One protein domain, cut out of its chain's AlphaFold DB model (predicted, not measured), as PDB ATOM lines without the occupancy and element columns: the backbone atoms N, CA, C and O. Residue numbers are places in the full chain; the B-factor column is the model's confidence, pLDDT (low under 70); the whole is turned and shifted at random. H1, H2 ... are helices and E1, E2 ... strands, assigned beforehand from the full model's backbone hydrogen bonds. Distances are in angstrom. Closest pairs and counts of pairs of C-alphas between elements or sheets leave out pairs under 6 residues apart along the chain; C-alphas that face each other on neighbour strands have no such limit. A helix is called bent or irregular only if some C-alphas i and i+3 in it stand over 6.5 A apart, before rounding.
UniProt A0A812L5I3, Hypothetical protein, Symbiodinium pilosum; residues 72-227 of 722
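What this domain is: This is residues 72 to 227 of the 722 residues of the protein "Hypothetical protein" of Symbiodinium pilosum (UniProt A0A812L5I3). A small sheet, E1, E2 and E3, lies between two long helices: H3 crosses one face slantwise and H7 runs along the strands over the other. H4 folds back from H3, H1 grazes the sheet, and beyond the last residues of the strands lies a small head with H5 and H6, from which residues 181 to 187 stick out. The printed part has 156 residues and is mostly helix, in the order E1 H1 H2 E2 H3 H4 E3 H5 H6 H7; the sheet, in the order E1 E2 E3, is parallel. It is compact, with a radius of gyration of the C-alphas of 17.1 A, and spans 50 by 35 by 29 A.

How they stand to each other: In the sheet, inner strand E2, residues 110 to 115, has edge strands E1, residues 76 to 81, and E3, residues 168 to 172, as parallel neighbours. N 78 and O 111 are 2.8 A apart, and N 170 and O 112 2.9 A, both within hydrogen-bond range. H3, residues 123 to 150, and H7, residues 205 to 221, lie on opposite faces, making three layers, helices on both faces of a sheet. H3 lies over E2 and E3 at a height of 9.0 A, slantwise to the strands, at 51 degrees to E3 on the local plane; the closest C-alphas of H3 and E3, Leu 131 and Gly 171, are 6.5 A apart. H7 lies over E2 and E3 at a height of 10.3 A, along the strands, at 7 degrees to E2 on the local plane; its closest C-alpha to E3 is Glu 207, 5.6 A from that of Tyr 170. H3 and H4, residues 154 to 164, form a helical hairpin; they touch, with H3's residues 139 to 143 alone, closest at the C-alphas of Thr 139 and Val 164, 6.5 A, at a steep tilt of 44 degrees, opposite ways. H2, residues 106 to 109, only grazes the sheet and touches H4, closest at the C-alphas of Tyr 107 and Val 164, 5.3 A. H1, residues 88 to 102, is only just on the sheet, with 5 pairs of C-alphas within 10 A, and only grazes it. E1, H1 H2, E2 and E2, H3 H4, E3 are strand-helix-strand units, parallel neighbour strands with helices between, with right-handed crossovers. H5, residues 176 to 179, and H6, residues 191 to 195, are close but not clearly touching, with the C-alphas of Pro 176 and Leu 193 7.4 A apart. Every O i to N i+4 pair is within hydrogen-bond range in H1 and H7, against 21 of 24 in H3, 5 of 7 in H4 and 0 of 1 in H6, where 1 of 2 O i to N i+3 pairs is; H2 and H5 are too short for an i+4 pair.

Where its parts are: E1 begins at C-alpha 76, (16.703, -59.328, 19.739), and measures 16.3 A; E2 measures 16.0 A and E3 13.2 A. H1 measures 20.8 A, H3 38.0 A, H4 15.2 A and H7 24.6 A, ending at C-alpha 221, (15.598, -68.387, 33.207). H3 has a kink of 30 degrees near residue 132. H3 and H6 are only just irregular: C-alphas 129 and 132 are 6.8 A apart, and C-alphas 191 and 194 6.7 A.

The domain as a whole: The C-alphas farthest apart, of Glu 155 and Asp 181, are 53.7 A apart. Residues 72 to 73 pair antiparallel with residues 225 to 226. The printed part has no cut, and the link from H5 to H6, 11 residues, is long. The mean pLDDT of the printed part is 78.4; it is under 70 in residues 83 to 87, 118 to 121 and 173 to 204.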
ATOM      1  N   LYS A  72      18.752 -70.690  19.307       83.25
ATOM      2  CA  LYS A  72      18.127 -70.064  20.482       83.25
ATOM      3  C   LYS A  72      18.603 -68.628  20.659       83.25
ATOM      4  O   LYS A  72      19.751 -68.389  21.042       83.25
ATOM      5  N   VAL A  73      17.695 -67.680  20.455       88.62
ATOM      6  CA  VAL A  73      17.947 -66.246  20.643       88.62
ATOM      7  C   VAL A  73      17.274 -65.780  21.929       88.62
ATOM      8  O   VAL A  73      16.070 -65.921  22.103       88.62
ATOM      9  N   HIS A  74      18.044 -65.231  22.867       90.44
ATOM     10  CA  HIS A  74      17.492 -64.776  24.150       90.44
ATOM     11  C   HIS A  74      16.939 -63.357  24.063       90.44
ATOM     12  O   HIS A  74      15.894 -63.081  24.647       90.44
ATOM     13  N   ARG A  75      17.636 -62.480  23.331       91.62
ATOM     14  CA  ARG A  75      17.255 -61.090  23.086       91.62
ATOM     15  C   ARG A  75      17.542 -60.711  21.637       91.62
ATOM     16  O   ARG A  75      18.607 -61.034  21.116       91.62
ATOM     17  N   ILE A  76      16.596 -60.015  21.023       92.25
ATOM     18  CA  ILE A  76      16.703 -59.328  19.739       92.25
ATOM     19  C   ILE A  76      16.800 -57.845  20.070       92.25
ATOM     20  O   ILE A  76      15.889 -57.290  20.676       92.25
ATOM     21  N   VAL A  77      17.897 -57.206  19.678       91.88
ATOM     22  CA  VAL A  77      18.108 -55.780  19.935       91.88
ATOM     23  C   VAL A  77      17.817 -55.009  18.658       91.88
ATOM     24  O   VAL A  77      18.557 -55.125  17.683       91.88
ATOM     25  N   TRP A  78      16.756 -54.204  18.663       90.38
ATOM     26  CA  TRP A  78      16.428 -53.329  17.546       90.38
ATOM     27  C   TRP A  78      16.803 -51.886  17.871       90.38
ATOM     28  O   TRP A  78      16.188 -51.226  18.712       90.38
ATOM     29  N   VAL A  79      17.846 -51.396  17.198       84.81
ATOM     30  CA  VAL A  79      18.326 -50.023  17.358       84.81
ATOM     31  C   VAL A  79      17.511 -49.085  16.474       84.81
ATOM     32  O   VAL A  79      17.464 -49.229  15.254       84.81
ATOM     33  N   LEU A  80      16.879 -48.100  17.101       80.88
ATOM     34  CA  LEU A  80      15.960 -47.160  16.485       80.88
ATOM     35  C   LEU A  80      16.480 -45.733  16.634       80.88
ATOM     36  O   LEU A  80      16.906 -45.306  17.706       80.88
ATOM     37  N   ASN A  81      16.396 -44.958  15.558       76.00
ATOM     38  CA  ASN A  81      16.593 -43.517  15.640       76.00
ATOM     39  C   ASN A  81      15.335 -42.870  16.244       76.00
ATOM     40  O   ASN A  81      14.250 -42.977  15.668       76.00
ATOM     41  N   ALA A  82      15.485 -42.180  17.378       71.81
ATOM     42  CA  ALA A  82      14.386 -41.486  18.044       71.81
ATOM     43  C   ALA A  82      13.831 -40.290  17.242       71.81
ATOM     44  O   ALA A  82      12.718 -39.836  17.516       71.81
ATOM     45  N   ALA A  83      14.550 -39.807  16.216       66.25
ATOM     46  CA  ALA A  83      14.025 -38.885  15.210       66.25
ATOM     47  C   ALA A  83      12.849 -39.551  14.479       66.25
ATOM     48  O   ALA A  83      13.006 -40.297  13.508       66.25
ATOM     49  N   TRP A  84      11.636 -39.307  14.965       59.72
ATOM     50  CA  TRP A  84      10.440 -40.024  14.529       59.72
ATOM     51  C   TRP A  84      10.110 -39.842  13.036       59.72
ATOM     52  O   TRP A  84       9.515 -40.733  12.442       59.72
ATOM     53  N   GLN A  85      10.522 -38.726  12.422       55.09
ATOM     54  CA  GLN A  85      10.037 -38.270  11.112       55.09
ATOM     55  C   GLN A  85      10.669 -38.942   9.872       55.09
ATOM     56  O   GLN A  85      10.232 -38.657   8.762       55.09
ATOM     57  N   ARG A  86      11.668 -39.830  10.002       53.56
ATOM     58  CA  ARG A  86      12.286 -40.524   8.848       53.56
ATOM     59  C   ARG A  86      12.098 -42.042   8.896       53.56
ATOM     60  O   ARG A  86      12.274 -42.659   9.943       53.56
ATOM     61  N   GLY A  87      11.823 -42.637   7.730       62.19
ATOM     62  CA  GLY A  87      11.888 -44.088   7.511       62.19
ATOM     63  C   GLY A  87      10.734 -44.901   8.101       62.19
ATOM     64  O   GLY A  87      10.941 -46.064   8.427       62.19
ATOM     65  N   VAL A  88       9.538 -44.315   8.257       74.31
ATOM     66  CA  VAL A  88       8.360 -45.013   8.816       74.31
ATOM     67  C   VAL A  88       8.044 -46.287   8.027       74.31
ATOM     68  O   VAL A  88       7.946 -47.346   8.634       74.31
ATOM     69  N   ALA A  89       8.014 -46.217   6.693       78.38
ATOM     70  CA  ALA A  89       7.773 -47.384   5.840       78.38
ATOM     71  C   ALA A  89       8.816 -48.501   6.046       78.38
ATOM     72  O   ALA A  89       8.470 -49.675   6.115       78.38
ATOM     73  N   MET A  90      10.093 -48.145   6.219       77.62
ATOM     74  CA  MET A  90      11.174 -49.106   6.468       77.62
ATOM     75  C   MET A  90      11.061 -49.724   7.867       77.62
ATOM     76  O   MET A  90      11.312 -50.913   8.037       77.62
ATOM     77  N   ARG A  91      10.630 -48.950   8.875       83.25
ATOM     78  CA  ARG A  91      10.345 -49.477  10.221       83.25
ATOM     79  C   ARG A  91       9.151 -50.426  10.217       83.25
ATOM     80  O   ARG A  91       9.225 -51.472  10.849       83.25
ATOM     81  N   GLU A  92       8.074 -50.077   9.516       87.94
ATOM     82  CA  GLU A  92       6.892 -50.936   9.362       87.94
ATOM     83  C   GLU A  92       7.253 -52.239   8.641       87.94
ATOM     84  O   GLU A  92       6.893 -53.319   9.105       87.94
ATOM     85  N   MET A  93       8.044 -52.152   7.565       85.12
ATOM     86  CA  MET A  93       8.580 -53.315   6.858       85.12
ATOM     87  C   MET A  93       9.420 -54.200   7.786       85.12
ATOM     88  O   MET A  93       9.189 -55.406   7.849       85.12
ATOM     89  N   MET A  94      10.360 -53.618   8.537       86.12
ATOM     90  CA  MET A  94      11.208 -54.372   9.464       86.12
ATOM     91  C   MET A  94      10.386 -55.038  10.573       86.12
ATOM     92  O   MET A  94      10.599 -56.211  10.865       86.12
ATOM     93  N   LEU A  95       9.410 -54.334  11.157       90.06
ATOM     94  CA  LEU A  95       8.516 -54.913  12.161       90.06
ATOM     95  C   LEU A  95       7.710 -56.079  11.576       90.06
ATOM     96  O   LEU A  95       7.644 -57.135  12.201       90.06
ATOM     97  N   LYS A  96       7.150 -55.923  10.367       89.44
ATOM     98  CA  LYS A  96       6.432 -56.999   9.669       89.44
ATOM     99  C   LYS A  96       7.331 -58.219   9.450       89.44
ATOM    100  O   LYS A  96       6.890 -59.345   9.657       89.44
ATOM    101  N   GLU A  97       8.591 -58.015   9.076       87.88
ATOM    102  CA  GLU A  97       9.544 -59.103   8.826       87.88
ATOM    103  C   GLU A  97      10.026 -59.794  10.101       87.88
ATOM    104  O   GLU A  97      10.093 -61.025  10.143       87.88
ATOM    105  N   LEU A  98      10.269 -59.039  11.176       90.00
ATOM    106  CA  LEU A  98      10.495 -59.612  12.503       90.00
ATOM    107  C   LEU A  98       9.282 -60.438  12.935       90.00
ATOM    108  O   LEU A  98       9.432 -61.568  13.396       90.00
ATOM    109  N   ARG A  99       8.070 -59.913  12.733       90.38
ATOM    110  CA  ARG A  99       6.832 -60.603  13.097       90.38
ATOM    111  C   ARG A  99       6.620 -61.882  12.292       90.38
ATOM    112  O   ARG A  99       6.217 -62.888  12.870       90.38
ATOM    113  N   ARG A 100       6.950 -61.863  10.999       88.06
ATOM    114  CA  ARG A 100       6.948 -63.038  10.116       88.06
ATOM    115  C   ARG A 100       7.966 -64.089  10.549       88.06
ATOM    116  O   ARG A 100       7.665 -65.273  10.503       88.06
ATOM    117  N   SER A 101       9.152 -63.657  10.968       87.25
ATOM    118  CA  SER A 101      10.273 -64.555  11.273       87.25
ATOM    119  C   SER A 101      10.194 -65.165  12.673       87.25
ATOM    120  O   SER A 101      10.668 -66.275  12.886       87.25
ATOM    121  N   PHE A 102       9.603 -64.447  13.631       89.62
ATOM    122  CA  PHE A 102       9.639 -64.812  15.052       89.62
ATOM    123  C   PHE A 102       8.261 -65.000  15.694       89.62
ATOM    124  O   PHE A 102       8.161 -65.493  16.819       89.62
ATOM    125  N   GLY A 103       7.190 -64.642  14.985       91.31
ATOM    126  CA  GLY A 103       5.827 -64.903  15.416       91.31
ATOM    127  C   GLY A 103       5.466 -64.197  16.718       91.31
ATOM    128  O   GLY A 103       5.933 -63.096  17.005       91.31
ATOM    129  N   TYR A 104       4.539 -64.800  17.455       91.31
ATOM    130  CA  TYR A 104       3.892 -64.235  18.637       91.31
ATOM    131  C   TYR A 104       4.924 -63.919  19.722       91.31
ATOM    132  O   TYR A 104       4.941 -62.830  20.273       91.31
ATOM    133  N   HIS A 105       5.880 -64.823  19.937       89.81
ATOM    134  CA  HIS A 105       6.893 -64.686  20.982       89.81
ATOM    135  C   HIS A 105       7.949 -63.599  20.726       89.81
ATOM    136  O   HIS A 105       8.748 -63.336  21.621       89.81
ATOM    137  N   LEU A 106       7.954 -62.933  19.562       92.81
ATOM    138  CA  LEU A 106       8.897 -61.857  19.233       92.81
ATOM    139  C   LEU A 106       9.060 -60.849  20.381       92.81
ATOM    140  O   LEU A 106      10.177 -60.569  20.814       92.81
ATOM    141  N   TYR A 107       7.949 -60.315  20.885       93.12
ATOM    142  CA  TYR A 107       7.958 -59.186  21.817       93.12
ATOM    143  C   TYR A 107       8.505 -59.535  23.205       93.12
ATOM    144  O   TYR A 107       9.043 -58.675  23.895       93.12
ATOM    145  N   GLU A 108       8.456 -60.806  23.605       90.25
ATOM    146  CA  GLU A 108       9.054 -61.265  24.867       90.25
ATOM    147  C   GLU A 108      10.586 -61.251  24.816       90.25
ATOM    148  O   GLU A 108      11.257 -61.209  25.851       90.25
ATOM    149  N   HIS A 109      11.135 -61.247  23.602       92.25
ATOM    150  CA  HIS A 109      12.561 -61.264  23.321       92.25
ATOM    151  C   HIS A 109      13.059 -59.966  22.678       92.25
ATOM    152  O   HIS A 109      14.257 -59.854  22.446       92.25
ATOM    153  N   LEU A 110      12.192 -58.987  22.407       93.94
ATOM    154  CA  LEU A 110      12.555 -57.747  21.724       93.94
ATOM    155  C   LEU A 110      12.936 -56.641  22.715       93.94
ATOM    156  O   LEU A 110      12.144 -56.256  23.575       93.94
ATOM    157  N   ASP A 111      14.128 -56.085  22.519       94.12
ATOM    158  CA  ASP A 111      14.623 -54.893  23.195       94.12
ATOM    159  C   ASP A 111      14.746 -53.750  22.179       94.12
ATOM    160  O   ASP A 111      15.435 -53.866  21.163       94.12
ATOM    161  N   LEU A 112      14.086 -52.628  22.457       92.38
ATOM    162  CA  LEU A 112      14.159 -51.410  21.662       92.38
ATOM    163  C   LEU A 112      15.206 -50.469  22.246       92.38
ATOM    164  O   LEU A 112      15.125 -50.050  23.403       92.38
ATOM    165  N   VAL A 113      16.191 -50.120  21.424       89.94
ATOM    166  CA  VAL A 113      17.286 -49.232  21.804       89.94
ATOM    167  C   VAL A 113      17.164 -47.934  21.025       89.94
ATOM    168  O   VAL A 113      17.405 -47.898  19.822       89.94
ATOM    169  N   PHE A 114      16.810 -46.853  21.705       85.44
ATOM    170  CA  PHE A 114      16.668 -45.543  21.090       85.44
ATOM    171  C   PHE A 114      17.986 -44.787  21.110       85.44
ATOM    172  O   PHE A 114      18.528 -44.500  22.175       85.44
ATOM    173  N   ASN A 115      18.465 -44.416  19.929       77.81
ATOM    174  CA  ASN A 115      19.578 -43.495  19.770       77.81
ATOM    175  C   ASN A 115      19.071 -42.074  19.469       77.81
ATOM    176  O   ASN A 115      17.963 -41.895  18.955       77.81
ATOM    177  N   PHE A 116      19.907 -41.071  19.743       71.50
ATOM    178  CA  PHE A 116      19.642 -39.644  19.533       71.50
ATOM    179  C   PHE A 116      18.503 -39.084  20.396       71.50
ATOM    180  O   PHE A 116      17.747 -38.217  19.951       71.50
ATOM    181  N   LEU A 117      18.394 -39.571  21.638       73.44
ATOM    182  CA  LEU A 117      17.518 -38.983  22.649       73.44
ATOM    183  C   LEU A 117      18.196 -37.806  23.375       73.44
ATOM    184  O   LEU A 117      19.401 -37.879  23.657       73.44
ATOM    185  N   PRO A 118      17.433 -36.754  23.732       67.94
ATOM    186  CA  PRO A 118      17.909 -35.701  24.624       67.94
ATOM    187  C   PRO A 118      18.245 -36.305  25.991       67.94
ATOM    188  O   PRO A 118      17.385 -36.931  26.599       67.94
ATOM    189  N   HIS A 119      19.475 -36.139  26.483       65.38
ATOM    190  CA  HIS A 119      19.867 -36.663  27.795       65.38
ATOM    191  C   HIS A 119      19.853 -35.556  28.853       65.38
ATOM    192  O   HIS A 119      20.427 -34.488  28.643       65.38
ATOM    193  N   LEU A 120      19.218 -35.822  30.000       67.00
ATOM    194  CA  LEU A 120      19.192 -34.911  31.149       67.00
ATOM    195  C   LEU A 120      20.207 -35.367  32.216       67.00
ATOM    196  O   LEU A 120      20.447 -36.573  32.328       67.00
ATOM    197  N   PRO A 121      20.816 -34.456  33.000       69.00
ATOM    198  CA  PRO A 121      21.766 -34.828  34.054       69.00
ATOM    199  C   PRO A 121      21.129 -35.682  35.159       69.00
ATOM    200  O   PRO A 121      21.765 -36.581  35.708       69.00
ATOM    201  N   ASN A 122      19.861 -35.411  35.479       78.81
ATOM    202  CA  ASN A 122      19.096 -36.171  36.456       78.81
ATOM    203  C   ASN A 122      18.506 -37.430  35.802       78.81
ATOM    204  O   ASN A 122      17.664 -37.349  34.909       78.81
ATOM    205  N   LYS A 123      18.930 -38.607  36.275       76.06
ATOM    206  CA  LYS A 123      18.511 -39.907  35.727       76.06
ATOM    207  C   LYS A 123      17.008 -40.162  35.850       76.06
ATOM    208  O   LYS A 123      16.415 -40.721  34.930       76.06
ATOM    209  N   SER A 124      16.400 -39.773  36.970       81.06
ATOM    210  CA  SER A 124      14.962 -39.957  37.190       81.06
ATOM    211  C   SER A 124      14.163 -39.059  36.252       81.06
ATOM    212  O   SER A 124      13.228 -39.514  35.606       81.06
ATOM    213  N   GLU A 125      14.596 -37.809  36.106       81.94
ATOM    214  CA  GLU A 125      13.973 -36.848  35.196       81.94
ATOM    215  C   GLU A 125      14.116 -37.274  33.730       81.94
ATOM    216  O   GLU A 125      13.143 -37.239  32.987       81.94
ATOM    217  N   TYR A 126      15.290 -37.763  33.316       81.00
ATOM    218  CA  TYR A 126      15.489 -38.337  31.982       81.00
ATOM    219  C   TYR A 126      14.522 -39.498  31.712       81.00
ATOM    220  O   TYR A 126      13.897 -39.572  30.652       81.00
ATOM    221  N   ARG A 127      14.379 -40.405  32.683       83.19
ATOM    222  CA  ARG A 127      13.500 -41.566  32.548       83.19
ATOM    223  C   ARG A 127      12.040 -41.146  32.369       83.19
ATOM    224  O   ARG A 127      11.399 -41.630  31.440       83.19
ATOM    225  N   GLU A 128      11.553 -40.242  33.212       87.06
ATOM    226  CA  GLU A 128      10.158 -39.787  33.204       87.06
ATOM    227  C   GLU A 128       9.842 -38.856  32.027       87.06
ATOM    228  O   GLU A 128       8.851 -39.054  31.330       87.06
ATOM    229  N   ALA A 129      10.688 -37.860  31.760       84.44
ATOM    230  CA  ALA A 129      10.407 -36.825  30.765       84.44
ATOM    231  C   ALA A 129      10.778 -37.228  29.331       84.44
ATOM    232  O   ALA A 129      10.253 -36.651  28.379       84.44
ATOM    233  N   VAL A 130      11.690 -38.191  29.151       81.75
ATOM    234  CA  VAL A 130      12.207 -38.563  27.824       81.75
ATOM    235  C   VAL A 130      11.918 -40.019  27.485       81.75
ATOM    236  O   VAL A 130      11.305 -40.288  26.454       81.75
ATOM    237  N   LEU A 131      12.348 -40.972  28.316       83.75
ATOM    238  CA  LEU A 131      12.305 -42.390  27.942       83.75
ATOM    239  C   LEU A 131      10.883 -42.975  27.977       83.75
ATOM    240  O   LEU A 131      10.491 -43.669  27.036       83.75
ATOM    241  N   LEU A 132      10.099 -42.700  29.025       88.94
ATOM    242  CA  LEU A 132       8.734 -43.223  29.162       88.94
ATOM    243  C   LEU A 132       7.770 -42.731  28.064       88.94
ATOM    244  O   LEU A 132       7.087 -43.579  27.488       88.94
ATOM    245  N   PRO A 133       7.757 -41.440  27.673       89.38
ATOM    246  CA  PRO A 133       6.948 -40.982  26.544       89.38
ATOM    247  C   PRO A 133       7.308 -41.672  25.224       89.38
ATOM    248  O   PRO A 133       6.432 -41.979  24.416       89.38
ATOM    249  N   GLN A 134       8.596 -41.958  24.990       86.44
ATOM    250  CA  GLN A 134       9.018 -42.705  23.799       86.44
ATOM    251  C   GLN A 134       8.564 -44.161  23.862       86.44
ATOM    252  O   GLN A 134       8.096 -44.693  22.857       86.44
ATOM    253  N   ARG A 135       8.642 -44.793  25.039       90.00
ATOM    254  CA  ARG A 135       8.096 -46.135  25.256       90.00
ATOM    255  C   ARG A 135       6.610 -46.186  24.918       90.00
ATOM    256  O   ARG A 135       6.223 -47.001  24.092       90.00
ATOM    257  N   GLU A 136       5.800 -45.309  25.506       91.38
ATOM    258  CA  GLU A 136       4.355 -45.272  25.256       91.38
ATOM    259  C   GLU A 136       4.054 -45.081  23.765       91.38
ATOM    260  O   GLU A 136       3.278 -45.831  23.172       91.38
ATOM    261  N   LYS A 137       4.753 -44.139  23.129       89.38
ATOM    262  CA  LYS A 137       4.618 -43.867  21.701       89.38
ATOM    263  C   LYS A 137       4.918 -45.090  20.827       89.38
ATOM    264  O   LYS A 137       4.152 -45.381  19.912       89.38
ATOM    265  N   PHE A 138       6.019 -45.798  21.080       88.88
ATOM    266  CA  PHE A 138       6.396 -46.975  20.291       88.88
ATOM    267  C   PHE A 138       5.533 -48.197  20.608       88.88
ATOM    268  O   PHE A 138       5.200 -48.934  19.686       88.88
ATOM    269  N   THR A 139       5.113 -48.387  21.860       92.19
ATOM    270  CA  THR A 139       4.138 -49.418  22.236       92.19
ATOM    271  C   THR A 139       2.823 -49.222  21.485       92.19
ATOM    272  O   THR A 139       2.324 -50.166  20.874       92.19
ATOM    273  N   ASN A 140       2.287 -47.997  21.476       93.25
ATOM    274  CA  ASN A 140       1.051 -47.679  20.761       93.25
ATOM    275  C   ASN A 140       1.210 -47.909  19.257       93.25
ATOM    276  O   ASN A 140       0.375 -48.573  18.650       93.25
ATOM    277  N   TRP A 141       2.323 -47.459  18.674       92.69
ATOM    278  CA  TRP A 141       2.610 -47.693  17.262       92.69
ATOM    279  C   TRP A 141       2.733 -49.184  16.913       92.69
ATOM    280  O   TRP A 141       2.153 -49.608  15.920       92.69
ATOM    281  N   ILE A 142       3.426 -50.000  17.718       94.12
ATOM    282  CA  ILE A 142       3.498 -51.455  17.492       94.12
ATOM    283  C   ILE A 142       2.094 -52.060  17.508       94.12
ATOM    284  O   ILE A 142       1.755 -52.834  16.615       94.12
ATOM    285  N   MET A 143       1.258 -51.674  18.477       95.19
ATOM    286  CA  MET A 143      -0.118 -52.160  18.556       95.19
ATOM    287  C   MET A 143      -0.969 -51.732  17.355       95.19
ATOM    288  O   MET A 143      -1.744 -52.537  16.853       95.19
ATOM    289  N   GLU A 144      -0.796 -50.513  16.839       94.69
ATOM    290  CA  GLU A 144      -1.456 -50.082  15.600       94.69
ATOM    291  C   GLU A 144      -1.040 -50.943  14.398       94.69
ATOM    292  O   GLU A 144      -1.873 -51.269  13.552       94.69
ATOM    293  N   GLN A 145       0.238 -51.322  14.303       93.94
ATOM    294  CA  GLN A 145       0.710 -52.203  13.230       93.94
ATOM    295  C   GLN A 145       0.193 -53.636  13.398       93.94
ATOM    296  O   GLN A 145      -0.213 -54.252  12.416       93.94
ATOM    297  N   GLU A 146       0.140 -54.155  14.626       94.25
ATOM    298  CA  GLU A 146      -0.494 -55.440  14.945       94.25
ATOM    299  C   GLU A 146      -1.969 -55.459  14.525       94.25
ATOM    300  O   GLU A 146      -2.408 -56.383  13.837       94.25
ATOM    301  N   ASP A 147      -2.721 -54.413  14.872       93.06
ATOM    302  CA  ASP A 147      -4.138 -54.286  14.532       93.06
ATOM    303  C   ASP A 147      -4.339 -54.229  13.004       93.06
ATOM    304  O   ASP A 147      -5.214 -54.912  12.473       93.06
ATOM    305  N   LYS A 148      -3.476 -53.511  12.266       92.44
ATOM    306  CA  LYS A 148      -3.493 -53.497  10.789       92.44
ATOM    307  C   LYS A 148      -3.165 -54.861  10.180       92.44
ATOM    308  O   LYS A 148      -3.780 -55.255   9.189       92.44
ATOM    309  N   LEU A 149      -2.185 -55.572  10.734       90.31
ATOM    310  CA  LEU A 149      -1.736 -56.853  10.194       90.31
ATOM    311  C   LEU A 149      -2.767 -57.959  10.434       90.31
ATOM    312  O   LEU A 149      -3.042 -58.742   9.520       90.31
ATOM    313  N   PHE A 150      -3.346 -58.037  11.632       90.94
ATOM    314  CA  PHE A 150      -4.113 -59.206  12.075       90.94
ATOM    315  C   PHE A 150      -5.595 -58.941  12.340       90.94
ATOM    316  O   PHE A 150      -6.364 -59.903  12.364       90.94
ATOM    317  N   ASN A 151      -6.006 -57.674  12.469       90.75
ATOM    318  CA  ASN A 151      -7.370 -57.269  12.808       90.75
ATOM    319  C   ASN A 151      -7.865 -57.932  14.107       90.75
ATOM    320  O   ASN A 151      -8.858 -58.661  14.105       90.75
ATOM    321  N   TRP A 152      -7.114 -57.751  15.197       88.50
ATOM    322  CA  TRP A 152      -7.339 -58.441  16.469       88.50
ATOM    323  C   TRP A 152      -8.727 -58.173  17.068       88.50
ATOM    324  O   TRP A 152      -9.197 -57.038  17.103       88.50
ATOM    325  N   SER A 153      -9.355 -59.218  17.621       84.00
ATOM    326  CA  SER A 153     -10.518 -59.042  18.500       84.00
ATOM    327  C   SER A 153     -10.086 -58.460  19.846       84.00
ATOM    328  O   SER A 153      -8.932 -58.617  20.251       84.00
ATOM    329  N   SER A 154     -11.012 -57.832  20.571       85.31
ATOM    330  CA  SER A 154     -10.746 -57.243  21.890       85.31
ATOM    331  C   SER A 154     -10.107 -58.232  22.874       85.31
ATOM    332  O   SER A 154      -9.222 -57.855  23.640       85.31
ATOM    333  N   GLU A 155     -10.524 -59.499  22.833       81.12
ATOM    334  CA  GLU A 155     -10.014 -60.569  23.692       81.12
ATOM    335  C   GLU A 155      -8.567 -60.928  23.335       81.12
ATOM    336  O   GLU A 155      -7.686 -60.845  24.189       81.12
ATOM    337  N   LEU A 156      -8.299 -61.255  22.063       82.88
ATOM    338  CA  LEU A 156      -6.965 -61.655  21.594       82.88
ATOM    339  C   LEU A 156      -5.953 -60.507  21.693       82.88
ATOM    340  O   LEU A 156      -4.786 -60.707  22.037       82.88
ATOM    341  N   ARG A 157      -6.412 -59.279  21.437       90.62
ATOM    342  CA  ARG A 157      -5.590 -58.070  21.491       90.62
ATOM    343  C   ARG A 157      -4.977 -57.850  22.870       90.62
ATOM    344  O   ARG A 157      -3.876 -57.309  22.962       90.62
ATOM    345  N   LYS A 158      -5.658 -58.266  23.945       90.94
ATOM    346  CA  LYS A 158      -5.168 -58.113  25.322       90.94
ATOM    347  C   LYS A 158      -3.873 -58.893  25.551       90.94
ATOM    348  O   LYS A 158      -2.939 -58.346  26.133       90.94
ATOM    349  N   ASP A 159      -3.799 -60.127  25.064       88.81
ATOM    350  CA  ASP A 159      -2.627 -60.986  25.254       88.81
ATOM    351  C   ASP A 159      -1.437 -60.512  24.415       88.81
ATOM    352  O   ASP A 159      -0.303 -60.487  24.900       88.81
ATOM    353  N   VAL A 160      -1.695 -60.067  23.181       92.38
ATOM    354  CA  VAL A 160      -0.677 -59.443  22.319       92.38
ATOM    355  C   VAL A 160      -0.162 -58.152  22.959       92.38
ATOM    356  O   VAL A 160       1.042 -57.973  23.118       92.38
ATOM    357  N   SER A 161      -1.062 -57.283  23.425       94.50
ATOM    358  CA  SER A 161      -0.697 -56.043  24.118       94.50
ATOM    359  C   SER A 161       0.112 -56.307  25.386       94.50
ATOM    360  O   SER A 161       1.093 -55.610  25.654       94.50
ATOM    361  N   ALA A 162      -0.230 -57.349  26.145       93.25
ATOM    362  CA  ALA A 162       0.534 -57.750  27.317       93.25
ATOM    363  C   ALA A 162       1.971 -58.169  26.967       93.25
ATOM    364  O   ALA A 162       2.873 -57.906  27.761       93.25
ATOM    365  N   GLN A 163       2.203 -58.787  25.805       91.94
ATOM    366  CA  GLN A 163       3.548 -59.102  25.318       91.94
ATOM    367  C   GLN A 163       4.304 -57.869  24.831       91.94
ATOM    368  O   GLN A 163       5.446 -57.673  25.238       91.94
ATOM    369  N   VAL A 164       3.668 -57.007  24.033       94.12
ATOM    370  CA  VAL A 164       4.278 -55.744  23.580       94.12
ATOM    371  C   VAL A 164       4.682 -54.881  24.778       94.12
ATOM    372  O   VAL A 164       5.761 -54.305  24.802       94.12
ATOM    373  N   ASN A 165       3.888 -54.860  25.849       91.81
ATOM    374  CA  ASN A 165       4.231 -54.122  27.066       91.81
ATOM    375  C   ASN A 165       5.469 -54.659  27.805       91.81
ATOM    376  O   ASN A 165       6.058 -53.920  28.603       91.81
ATOM    377  N   ARG A 166       5.868 -55.915  27.558       88.50
ATOM    378  CA  ARG A 166       7.057 -56.552  28.150       88.50
ATOM    379  C   ARG A 166       8.349 -56.297  27.368       88.50
ATOM    380  O   ARG A 166       9.402 -56.666  27.887       88.50
ATOM    381  N   THR A 167       8.302 -55.675  26.186       91.81
ATOM    382  CA  THR A 167       9.514 -55.365  25.408       91.81
ATOM    383  C   THR A 167      10.453 -54.463  26.212       91.81
ATOM    384  O   THR A 167      10.003 -53.541  26.904       91.81
ATOM    385  N   GLY A 168      11.762 -54.706  26.129       91.00
ATOM    386  CA  GLY A 168      12.756 -53.840  26.761       91.00
ATOM    387  C   GLY A 168      12.841 -52.487  26.059       91.00
ATOM    388  O   GLY A 168      12.653 -52.395  24.848       91.00
ATOM    389  N   PHE A 169      13.127 -51.425  26.813       91.00
ATOM    390  CA  PHE A 169      13.299 -50.075  26.279       91.00
ATOM    391  C   PHE A 169      14.511 -49.414  26.920       91.00
ATOM    392  O   PHE A 169      14.556 -49.256  28.140       91.00
ATOM    393  N   TYR A 170      15.464 -49.007  26.088       89.88
ATOM    394  CA  TYR A 170      16.740 -48.458  26.526       89.88
ATOM    395  C   TYR A 170      17.071 -47.206  25.719       89.88
ATOM    396  O   TYR A 170      16.925 -47.184  24.498       89.88
ATOM    397  N   GLY A 171      17.507 -46.151  26.401       85.50
ATOM    398  CA  GLY A 171      17.878 -44.885  25.778       85.50
ATOM    399  C   GLY A 171      19.386 -44.681  25.786       85.50
ATOM    400  O   GLY A 171      20.015 -44.741  26.839       85.50
ATOM    401  N   ILE A 172      19.967 -44.430  24.615       77.12
ATOM    402  CA  ILE A 172      21.397 -44.162  24.449       77.12
ATOM    403  C   ILE A 172      21.556 -42.809  23.764       77.12
ATOM    404  O   ILE A 172      20.880 -42.504  22.780       77.12
ATOM    405  N   SER A 173      22.476 -41.991  24.267       65.25
ATOM    406  CA  SER A 173      22.861 -40.738  23.628       65.25
ATOM    407  C   SER A 173      24.356 -40.775  23.340       65.25
ATOM    408  O   SER A 173      25.197 -40.797  24.241       65.25
ATOM    409  N   ILE A 174      24.709 -40.842  22.058       54.59
ATOM    410  CA  ILE A 174      26.115 -40.837  21.657       54.59
ATOM    411  C   ILE A 174      26.665 -39.426  21.888       54.59
ATOM    412  O   ILE A 174      26.084 -38.445  21.428       54.59
ATOM    413  N   ASN A 175      27.793 -39.341  22.598       55.03
ATOM    414  CA  ASN A 175      28.510 -38.100  22.877       55.03
ATOM    415  C   ASN A 175      28.724 -37.291  21.576       55.03
ATOM    416  O   ASN A 175      29.379 -37.807  20.673       55.03
ATOM    417  N   PRO A 176      28.228 -36.046  21.465       49.06
ATOM    418  CA  PRO A 176      28.331 -35.237  20.252       49.06
ATOM    419  C   PRO A 176      29.747 -34.712  19.952       49.06
ATOM    420  O   PRO A 176      29.908 -33.969  18.993       49.06
ATOM    421  N   THR A 177      30.788 -35.073  20.709       47.41
ATOM    422  CA  THR A 177      32.165 -34.606  20.435       47.41
ATOM    423  C   THR A 177      32.654 -34.936  19.021       47.41
ATOM    424  O   THR A 177      33.335 -34.108  18.433       47.41
ATOM    425  N   TYR A 178      32.233 -36.055  18.415       48.44
ATOM    426  CA  TYR A 178      32.561 -36.371  17.011       48.44
ATOM    427  C   TYR A 178      31.813 -35.499  15.980       48.44
ATOM    428  O   TYR A 178      32.167 -35.499  14.805       48.44
ATOM    429  N   LEU A 179      30.765 -34.769  16.385       49.06
ATOM    430  CA  LEU A 179      30.040 -33.840  15.508       49.06
ATOM    431  C   LEU A 179      30.762 -32.500  15.358       49.06
ATOM    432  O   LEU A 179      30.477 -31.786  14.401       49.06
ATOM    433  N   ALA A 180      31.678 -32.164  16.274       49.94
ATOM    434  CA  ALA A 180      32.524 -30.978  16.148       49.94
ATOM    435  C   ALA A 180      33.470 -31.078  14.935       49.94
ATOM    436  O   ALA A 180      33.782 -30.058  14.326       49.94
ATOM    437  N   ASP A 181      33.838 -32.303  14.545       49.00
ATOM    438  CA  ASP A 181      34.689 -32.603  13.386       49.00
ATOM    439  C   ASP A 181      33.885 -32.861  12.094       49.00
ATOM    440  O   ASP A 181      34.452 -33.161  11.042       49.00
ATOM    441  N   CYS A 182      32.549 -32.780  12.148       46.81
ATOM    442  CA  CYS A 182      31.685 -33.085  11.012       46.81
ATOM    443  C   CYS A 182      31.554 -31.857  10.085       46.81
ATOM    444  O   CYS A 182      31.167 -30.785  10.562       46.81
ATOM    445  N   PRO A 183      31.841 -31.978   8.770       49.97
ATOM    446  CA  PRO A 183      31.736 -30.868   7.822       49.97
ATOM    447  C   PRO A 183      30.360 -30.190   7.875       49.97
ATOM    448  O   PRO A 183      29.335 -30.867   7.972       49.97
ATOM    449  N   LEU A 184      30.328 -28.855   7.774       50.84
ATOM    450  CA  LEU A 184      29.101 -28.039   7.838       50.84
ATOM    451  C   LEU A 184      27.996 -28.515   6.879       50.84
ATOM    452  O   LEU A 184      26.813 -28.388   7.216       50.84
ATOM    453  N   ASP A 185      28.409 -29.113   5.762       51.53
ATOM    454  CA  ASP A 185      27.573 -29.541   4.643       51.53
ATOM    455  C   ASP A 185      27.164 -31.019   4.721       51.53
ATOM    456  O   ASP A 185      26.420 -31.495   3.864       51.53
ATOM    457  N   LEU A 186      27.633 -31.768   5.729       43.47
ATOM    458  CA  LEU A 186      27.255 -33.168   5.890       43.47
ATOM    459  C   LEU A 186      25.820 -33.237   6.450       43.47
ATOM    460  O   LEU A 186      25.575 -32.775   7.572       43.47
ATOM    461  N   PRO A 187      24.845 -33.810   5.719       44.41
ATOM    462  CA  PRO A 187      23.486 -33.949   6.219       44.41
ATOM    463  C   PRO A 187      23.469 -34.960   7.369       44.41
ATOM    464  O   PRO A 187      23.417 -36.171   7.163       44.41
ATOM    465  N   LEU A 188      23.505 -34.457   8.603       48.22
ATOM    466  CA  LEU A 188      23.357 -35.288   9.793       48.22
ATOM    467  C   LEU A 188      21.983 -35.968   9.776       48.22
ATOM    468  O   LEU A 188      20.953 -35.332   9.538       48.22
ATOM    469  N   SER A 189      21.951 -37.262  10.093       44.28
ATOM    470  CA  SER A 189      20.719 -38.057  10.190       44.28
ATOM    471  C   SER A 189      19.763 -37.583  11.303       44.28
ATOM    472  O   SER A 189      18.610 -38.014  11.339       44.28
ATOM    473  N   ALA A 190      20.210 -36.666  12.169       48.50
ATOM    474  CA  ALA A 190      19.422 -35.976  13.187       48.50
ATOM    475  C   ALA A 190      19.863 -34.489  13.306       48.50
ATOM    476  O   ALA A 190      20.819 -34.178  14.017       48.50
ATOM    477  N   PRO A 191      19.189 -33.538  12.628       47.06
ATOM    478  CA  PRO A 191      19.625 -32.134  12.540       47.06
ATOM    479  C   PRO A 191      19.557 -31.364  13.871       47.06
ATOM    480  O   PRO A 191      20.254 -30.370  14.055       47.06
ATOM    481  N   TYR A 192      18.762 -31.849  14.826       50.75
ATOM    482  CA  TYR A 192      18.645 -31.286  16.172       50.75
ATOM    483  C   TYR A 192      19.848 -31.615  17.074       50.75
ATOM    484  O   TYR A 192      19.959 -31.055  18.160       50.75
ATOM    485  N   LEU A 193      20.788 -32.466  16.634       50.09
ATOM    486  CA  LEU A 193      21.972 -32.821  17.424       50.09
ATOM    487  C   LEU A 193      22.864 -31.623  17.775       50.09
ATOM    488  O   LEU A 193      23.506 -31.632  18.820       50.09
ATOM    489  N   ARG A 194      22.860 -30.571  16.942       53.09
ATOM    490  CA  ARG A 194      23.584 -29.313  17.203       53.09
ATOM    491  C   ARG A 194      23.030 -28.531  18.403       53.09
ATOM    492  O   ARG A 194      23.669 -27.587  18.849       53.09
ATOM    493  N   GLN A 195      21.847 -28.893  18.903       52.62
ATOM    494  CA  GLN A 195      21.189 -28.233  20.034       52.62
ATOM    495  C   GLN A 195      21.557 -28.866  21.386       52.62
ATOM    496  O   GLN A 195      21.153 -28.344  22.423       52.62
ATOM    497  N   PHE A 196      22.315 -29.971  21.402       51.16
ATOM    498  CA  PHE A 196      22.727 -30.616  22.648       51.16
ATOM    499  C   PHE A 196      24.058 -30.067  23.166       51.16
ATOM    500  O   PHE A 196      25.036 -30.040  22.413       51.16
ATOM    501  N   PRO A 197      24.144 -29.678  24.450       52.56
ATOM    502  CA  PRO A 197      25.426 -29.377  25.066       52.56
ATOM    503  C   PRO A 197      26.302 -30.645  25.107       52.56
ATOM    504  O   PRO A 197      25.780 -31.743  25.320       52.56
ATOM    505  N   PRO A 198      27.626 -30.533  24.897       51.91
ATOM    506  CA  PRO A 198      28.531 -31.674  24.959       51.91
ATOM    507  C   PRO A 198      28.508 -32.331  26.343       51.91
ATOM    508  O   PRO A 198      28.561 -31.657  27.372       51.91
ATOM    509  N   PHE A 199      28.449 -33.664  26.363       51.97
ATOM    510  CA  PHE A 199      28.471 -34.456  27.592       51.97
ATOM    511  C   PHE A 199      29.902 -34.921  27.893       51.97
ATOM    512  O   PHE A 199      30.635 -35.337  26.996       51.97
ATOM    513  N   SER A 200      30.298 -34.894  29.166       44.00
ATOM    514  CA  SER A 200      31.626 -35.327  29.633       44.00
ATOM    515  C   SER A 200      31.831 -36.853  29.624       44.00
ATOM    516  O   SER A 200      32.952 -37.319  29.806       44.00
ATOM    517  N   TYR A 201      30.775 -37.639  29.379       50.75
ATOM    518  CA  TYR A 201      30.793 -39.104  29.285       50.75
ATOM    519  C   TYR A 201      29.716 -39.576  28.280       50.75
ATOM    520  O   TYR A 201      28.727 -38.858  28.104       50.75
ATOM    521  N   PRO A 202      29.853 -40.739  27.604       56.72
ATOM    522  CA  PRO A 202      28.779 -41.281  26.770       56.72
ATOM    523  C   PRO A 202      27.517 -41.496  27.616       56.72
ATOM    524  O   PRO A 202      27.513 -42.292  28.556       56.72
ATOM    525  N   ALA A 203      26.454 -40.755  27.324       62.56
ATOM    526  CA  ALA A 203      25.256 -40.769  28.148       62.56
ATOM    527  C   ALA A 203      24.373 -41.980  27.772       62.56
ATOM    528  O   ALA A 203      24.176 -42.279  26.593       62.56
ATOM    529  N   GLY A 204      23.884 -42.724  28.768       68.75
ATOM    530  CA  GLY A 204      23.121 -43.966  28.560       68.75
ATOM    531  C   GLY A 204      23.941 -45.270  28.554       68.75
ATOM    532  O   GLY A 204      23.407 -46.325  28.212       68.75
ATOM    533  N   VAL A 205      25.221 -45.255  28.958       74.25
ATOM    534  CA  VAL A 205      25.993 -46.501  29.198       74.25
ATOM    535  C   VAL A 205      25.347 -47.356  30.291       74.25
ATOM    536  O   VAL A 205      25.347 -48.580  30.196       74.25
ATOM    537  N   ASP A 206      24.741 -46.736  31.302       77.62
ATOM    538  CA  ASP A 206      24.008 -47.449  32.343       77.62
ATOM    539  C   ASP A 206      22.754 -48.155  31.809       77.62
ATOM    540  O   ASP A 206      22.438 -49.248  32.271       77.62
ATOM    541  N   GLU A 207      22.076 -47.601  30.801       84.88
ATOM    542  CA  GLU A 207      20.979 -48.293  30.109       84.88
ATOM    543  C   GLU A 207      21.483 -49.505  29.306       84.88
ATOM    544  O   GLU A 207      20.867 -50.569  29.344       84.88
ATOM    545  N   LEU A 208      22.651 -49.407  28.656       83.81
ATOM    546  CA  LEU A 208      23.286 -50.559  27.998       83.81
ATOM    547  C   LEU A 208      23.701 -51.660  28.986       83.81
ATOM    548  O   LEU A 208      23.576 -52.845  28.670       83.81
ATOM    549  N   ILE A 209      24.181 -51.285  30.175       85.50
ATOM    550  CA  ILE A 209      24.496 -52.237  31.249       85.50
ATOM    551  C   ILE A 209      23.212 -52.928  31.732       85.50
ATOM    552  O   ILE A 209      23.189 -54.154  31.823       85.50
ATOM    553  N   LYS A 210      22.114 -52.187  31.939       89.06
ATOM    554  CA  LYS A 210      20.803 -52.772  32.292       89.06
ATOM    555  C   LYS A 210      20.296 -53.744  31.225       89.06
ATOM    556  O   LYS A 210      19.743 -54.790  31.561       89.06
ATOM    557  N   MET A 211      20.481 -53.421  29.944       90.75
ATOM    558  CA  MET A 211      20.140 -54.324  28.840       90.75
ATOM    559  C   MET A 211      20.966 -55.615  28.901       90.75
ATOM    560  O   MET A 211      20.411 -56.708  28.793       90.75
ATOM    561  N   TYR A 212      22.276 -55.510  29.143       89.69
ATOM    562  CA  TYR A 212      23.149 -56.670  29.348       89.69
ATOM    563  C   TYR A 212      22.684 -57.546  30.526       89.69
ATOM    564  O   TYR A 212      22.574 -58.765  30.384       89.69
ATOM    565  N   GLU A 213      22.378 -56.945  31.676       90.62
ATOM    566  CA  GLU A 213      21.918 -57.671  32.865       90.62
ATOM    567  C   GLU A 213      20.578 -58.374  32.618       90.62
ATOM    568  O   GLU A 213      20.417 -59.546  32.966       90.62
ATOM    569  N   SER A 214      19.650 -57.695  31.937       90.50
ATOM    570  CA  SER A 214      18.372 -58.257  31.486       90.50
ATOM    571  C   SER A 214      18.575 -59.467  30.567       90.50
ATOM    572  O   SER A 214      17.978 -60.524  30.787       90.50
ATOM    573  N   ALA A 215      19.459 -59.357  29.568       89.56
ATOM    574  CA  ALA A 215      19.783 -60.453  28.658       89.56
ATOM    575  C   ALA A 215      20.396 -61.654  29.396       89.56
ATOM    576  O   ALA A 215      19.998 -62.798  29.163       89.56
ATOM    577  N   ARG A 216      21.318 -61.401  30.335       88.69
ATOM    578  CA  ARG A 216      21.939 -62.436  31.173       88.69
ATOM    579  C   ARG A 216      20.916 -63.142  32.062       88.69
ATOM    580  O   ARG A 216      20.960 -64.363  32.181       88.69
ATOM    581  N   HIS A 217      19.996 -62.401  32.673       87.94
ATOM    582  CA  HIS A 217      18.934 -62.985  33.489       87.94
ATOM    583  C   HIS A 217      18.012 -63.886  32.652       87.94
ATOM    584  O   HIS A 217      17.667 -64.991  33.070       87.94
ATOM    585  N   CYS A 218      17.664 -63.457  31.435       85.88
ATOM    586  CA  CYS A 218      16.890 -64.274  30.504       85.88
ATOM    587  C   CYS A 218      17.629 -65.529  30.041       85.88
ATOM    588  O   CYS A 218      16.995 -66.568  29.928       85.88
ATOM    589  N   TYR A 219      18.945 -65.471  29.834       84.25
ATOM    590  CA  TYR A 219      19.747 -66.652  29.494       84.25
ATOM    591  C   TYR A 219      19.646 -67.771  30.542       84.25
ATOM    592  O   TYR A 219      19.646 -68.947  30.194       84.25
ATOM    593  N   VAL A 220      19.533 -67.414  31.824       81.50
ATOM    594  CA  VAL A 220      19.422 -68.393  32.917       81.50
ATOM    595  C   VAL A 220      17.998 -68.939  33.053       81.50
ATOM    596  O   VAL A 220      17.821 -70.115  33.357       81.50
ATOM    597  N   ASN A 221      16.984 -68.099  32.824       82.81
ATOM    598  CA  ASN A 221      15.598 -68.387  33.207       82.81
ATOM    599  C   ASN A 221      14.642 -68.666  32.034       82.81
ATOM    600  O   ASN A 221      13.485 -69.011  32.262       82.81
ATOM    601  N   SER A 222      15.082 -68.495  30.786       82.44
ATOM    602  CA  SER A 222      14.267 -68.693  29.582       82.44
ATOM    603  C   SER A 222      14.855 -69.780  28.688       82.44
ATOM    604  O   SER A 222      16.066 -69.953  28.597       82.44
ATOM    605  N   SER A 223      13.988 -70.492  27.969       82.38
ATOM    606  CA  SER A 223      14.382 -71.465  26.945       82.38
ATOM    607  C   SER A 223      14.888 -70.820  25.646       82.38
ATOM    608  O   SER A 223      15.407 -71.542  24.787       82.38
ATOM    609  N   GLY A 224      14.771 -69.490  25.529       85.69
ATOM    610  CA  GLY A 224      15.120 -68.710  24.346       85.69
ATOM    611  C   GLY A 224      14.080 -68.825  23.229       85.69
ATOM    612  O   GLY A 224      13.355 -69.815  23.115       85.69
ATOM    613  N   LEU A 225      14.034 -67.808  22.374       88.00
ATOM    614  CA  LEU A 225      13.251 -67.812  21.148       88.00
ATOM    615  C   LEU A 225      13.839 -68.838  20.180       88.00
ATOM    616  O   LEU A 225      15.024 -68.775  19.839       88.00
ATOM    617  N   LYS A 226      13.013 -69.787  19.741       82.88
ATOM    618  CA  LYS A 226      13.415 -70.802  18.764       82.88
ATOM    619  C   LYS A 226      13.414 -70.198  17.365       82.88
ATOM    620  O   LYS A 226      12.401 -69.655  16.945       82.88
ATOM    621  N   VAL A 227      14.523 -70.349  16.643       82.44
ATOM    622  CA  VAL A 227      14.684 -69.817  15.271       82.44
ATOM    623  C   VAL A 227      14.591 -70.910  14.195       82.44
ATOM    624  O   VAL A 227      14.586 -70.625  13.005       82.44
TER     625      VAL A 227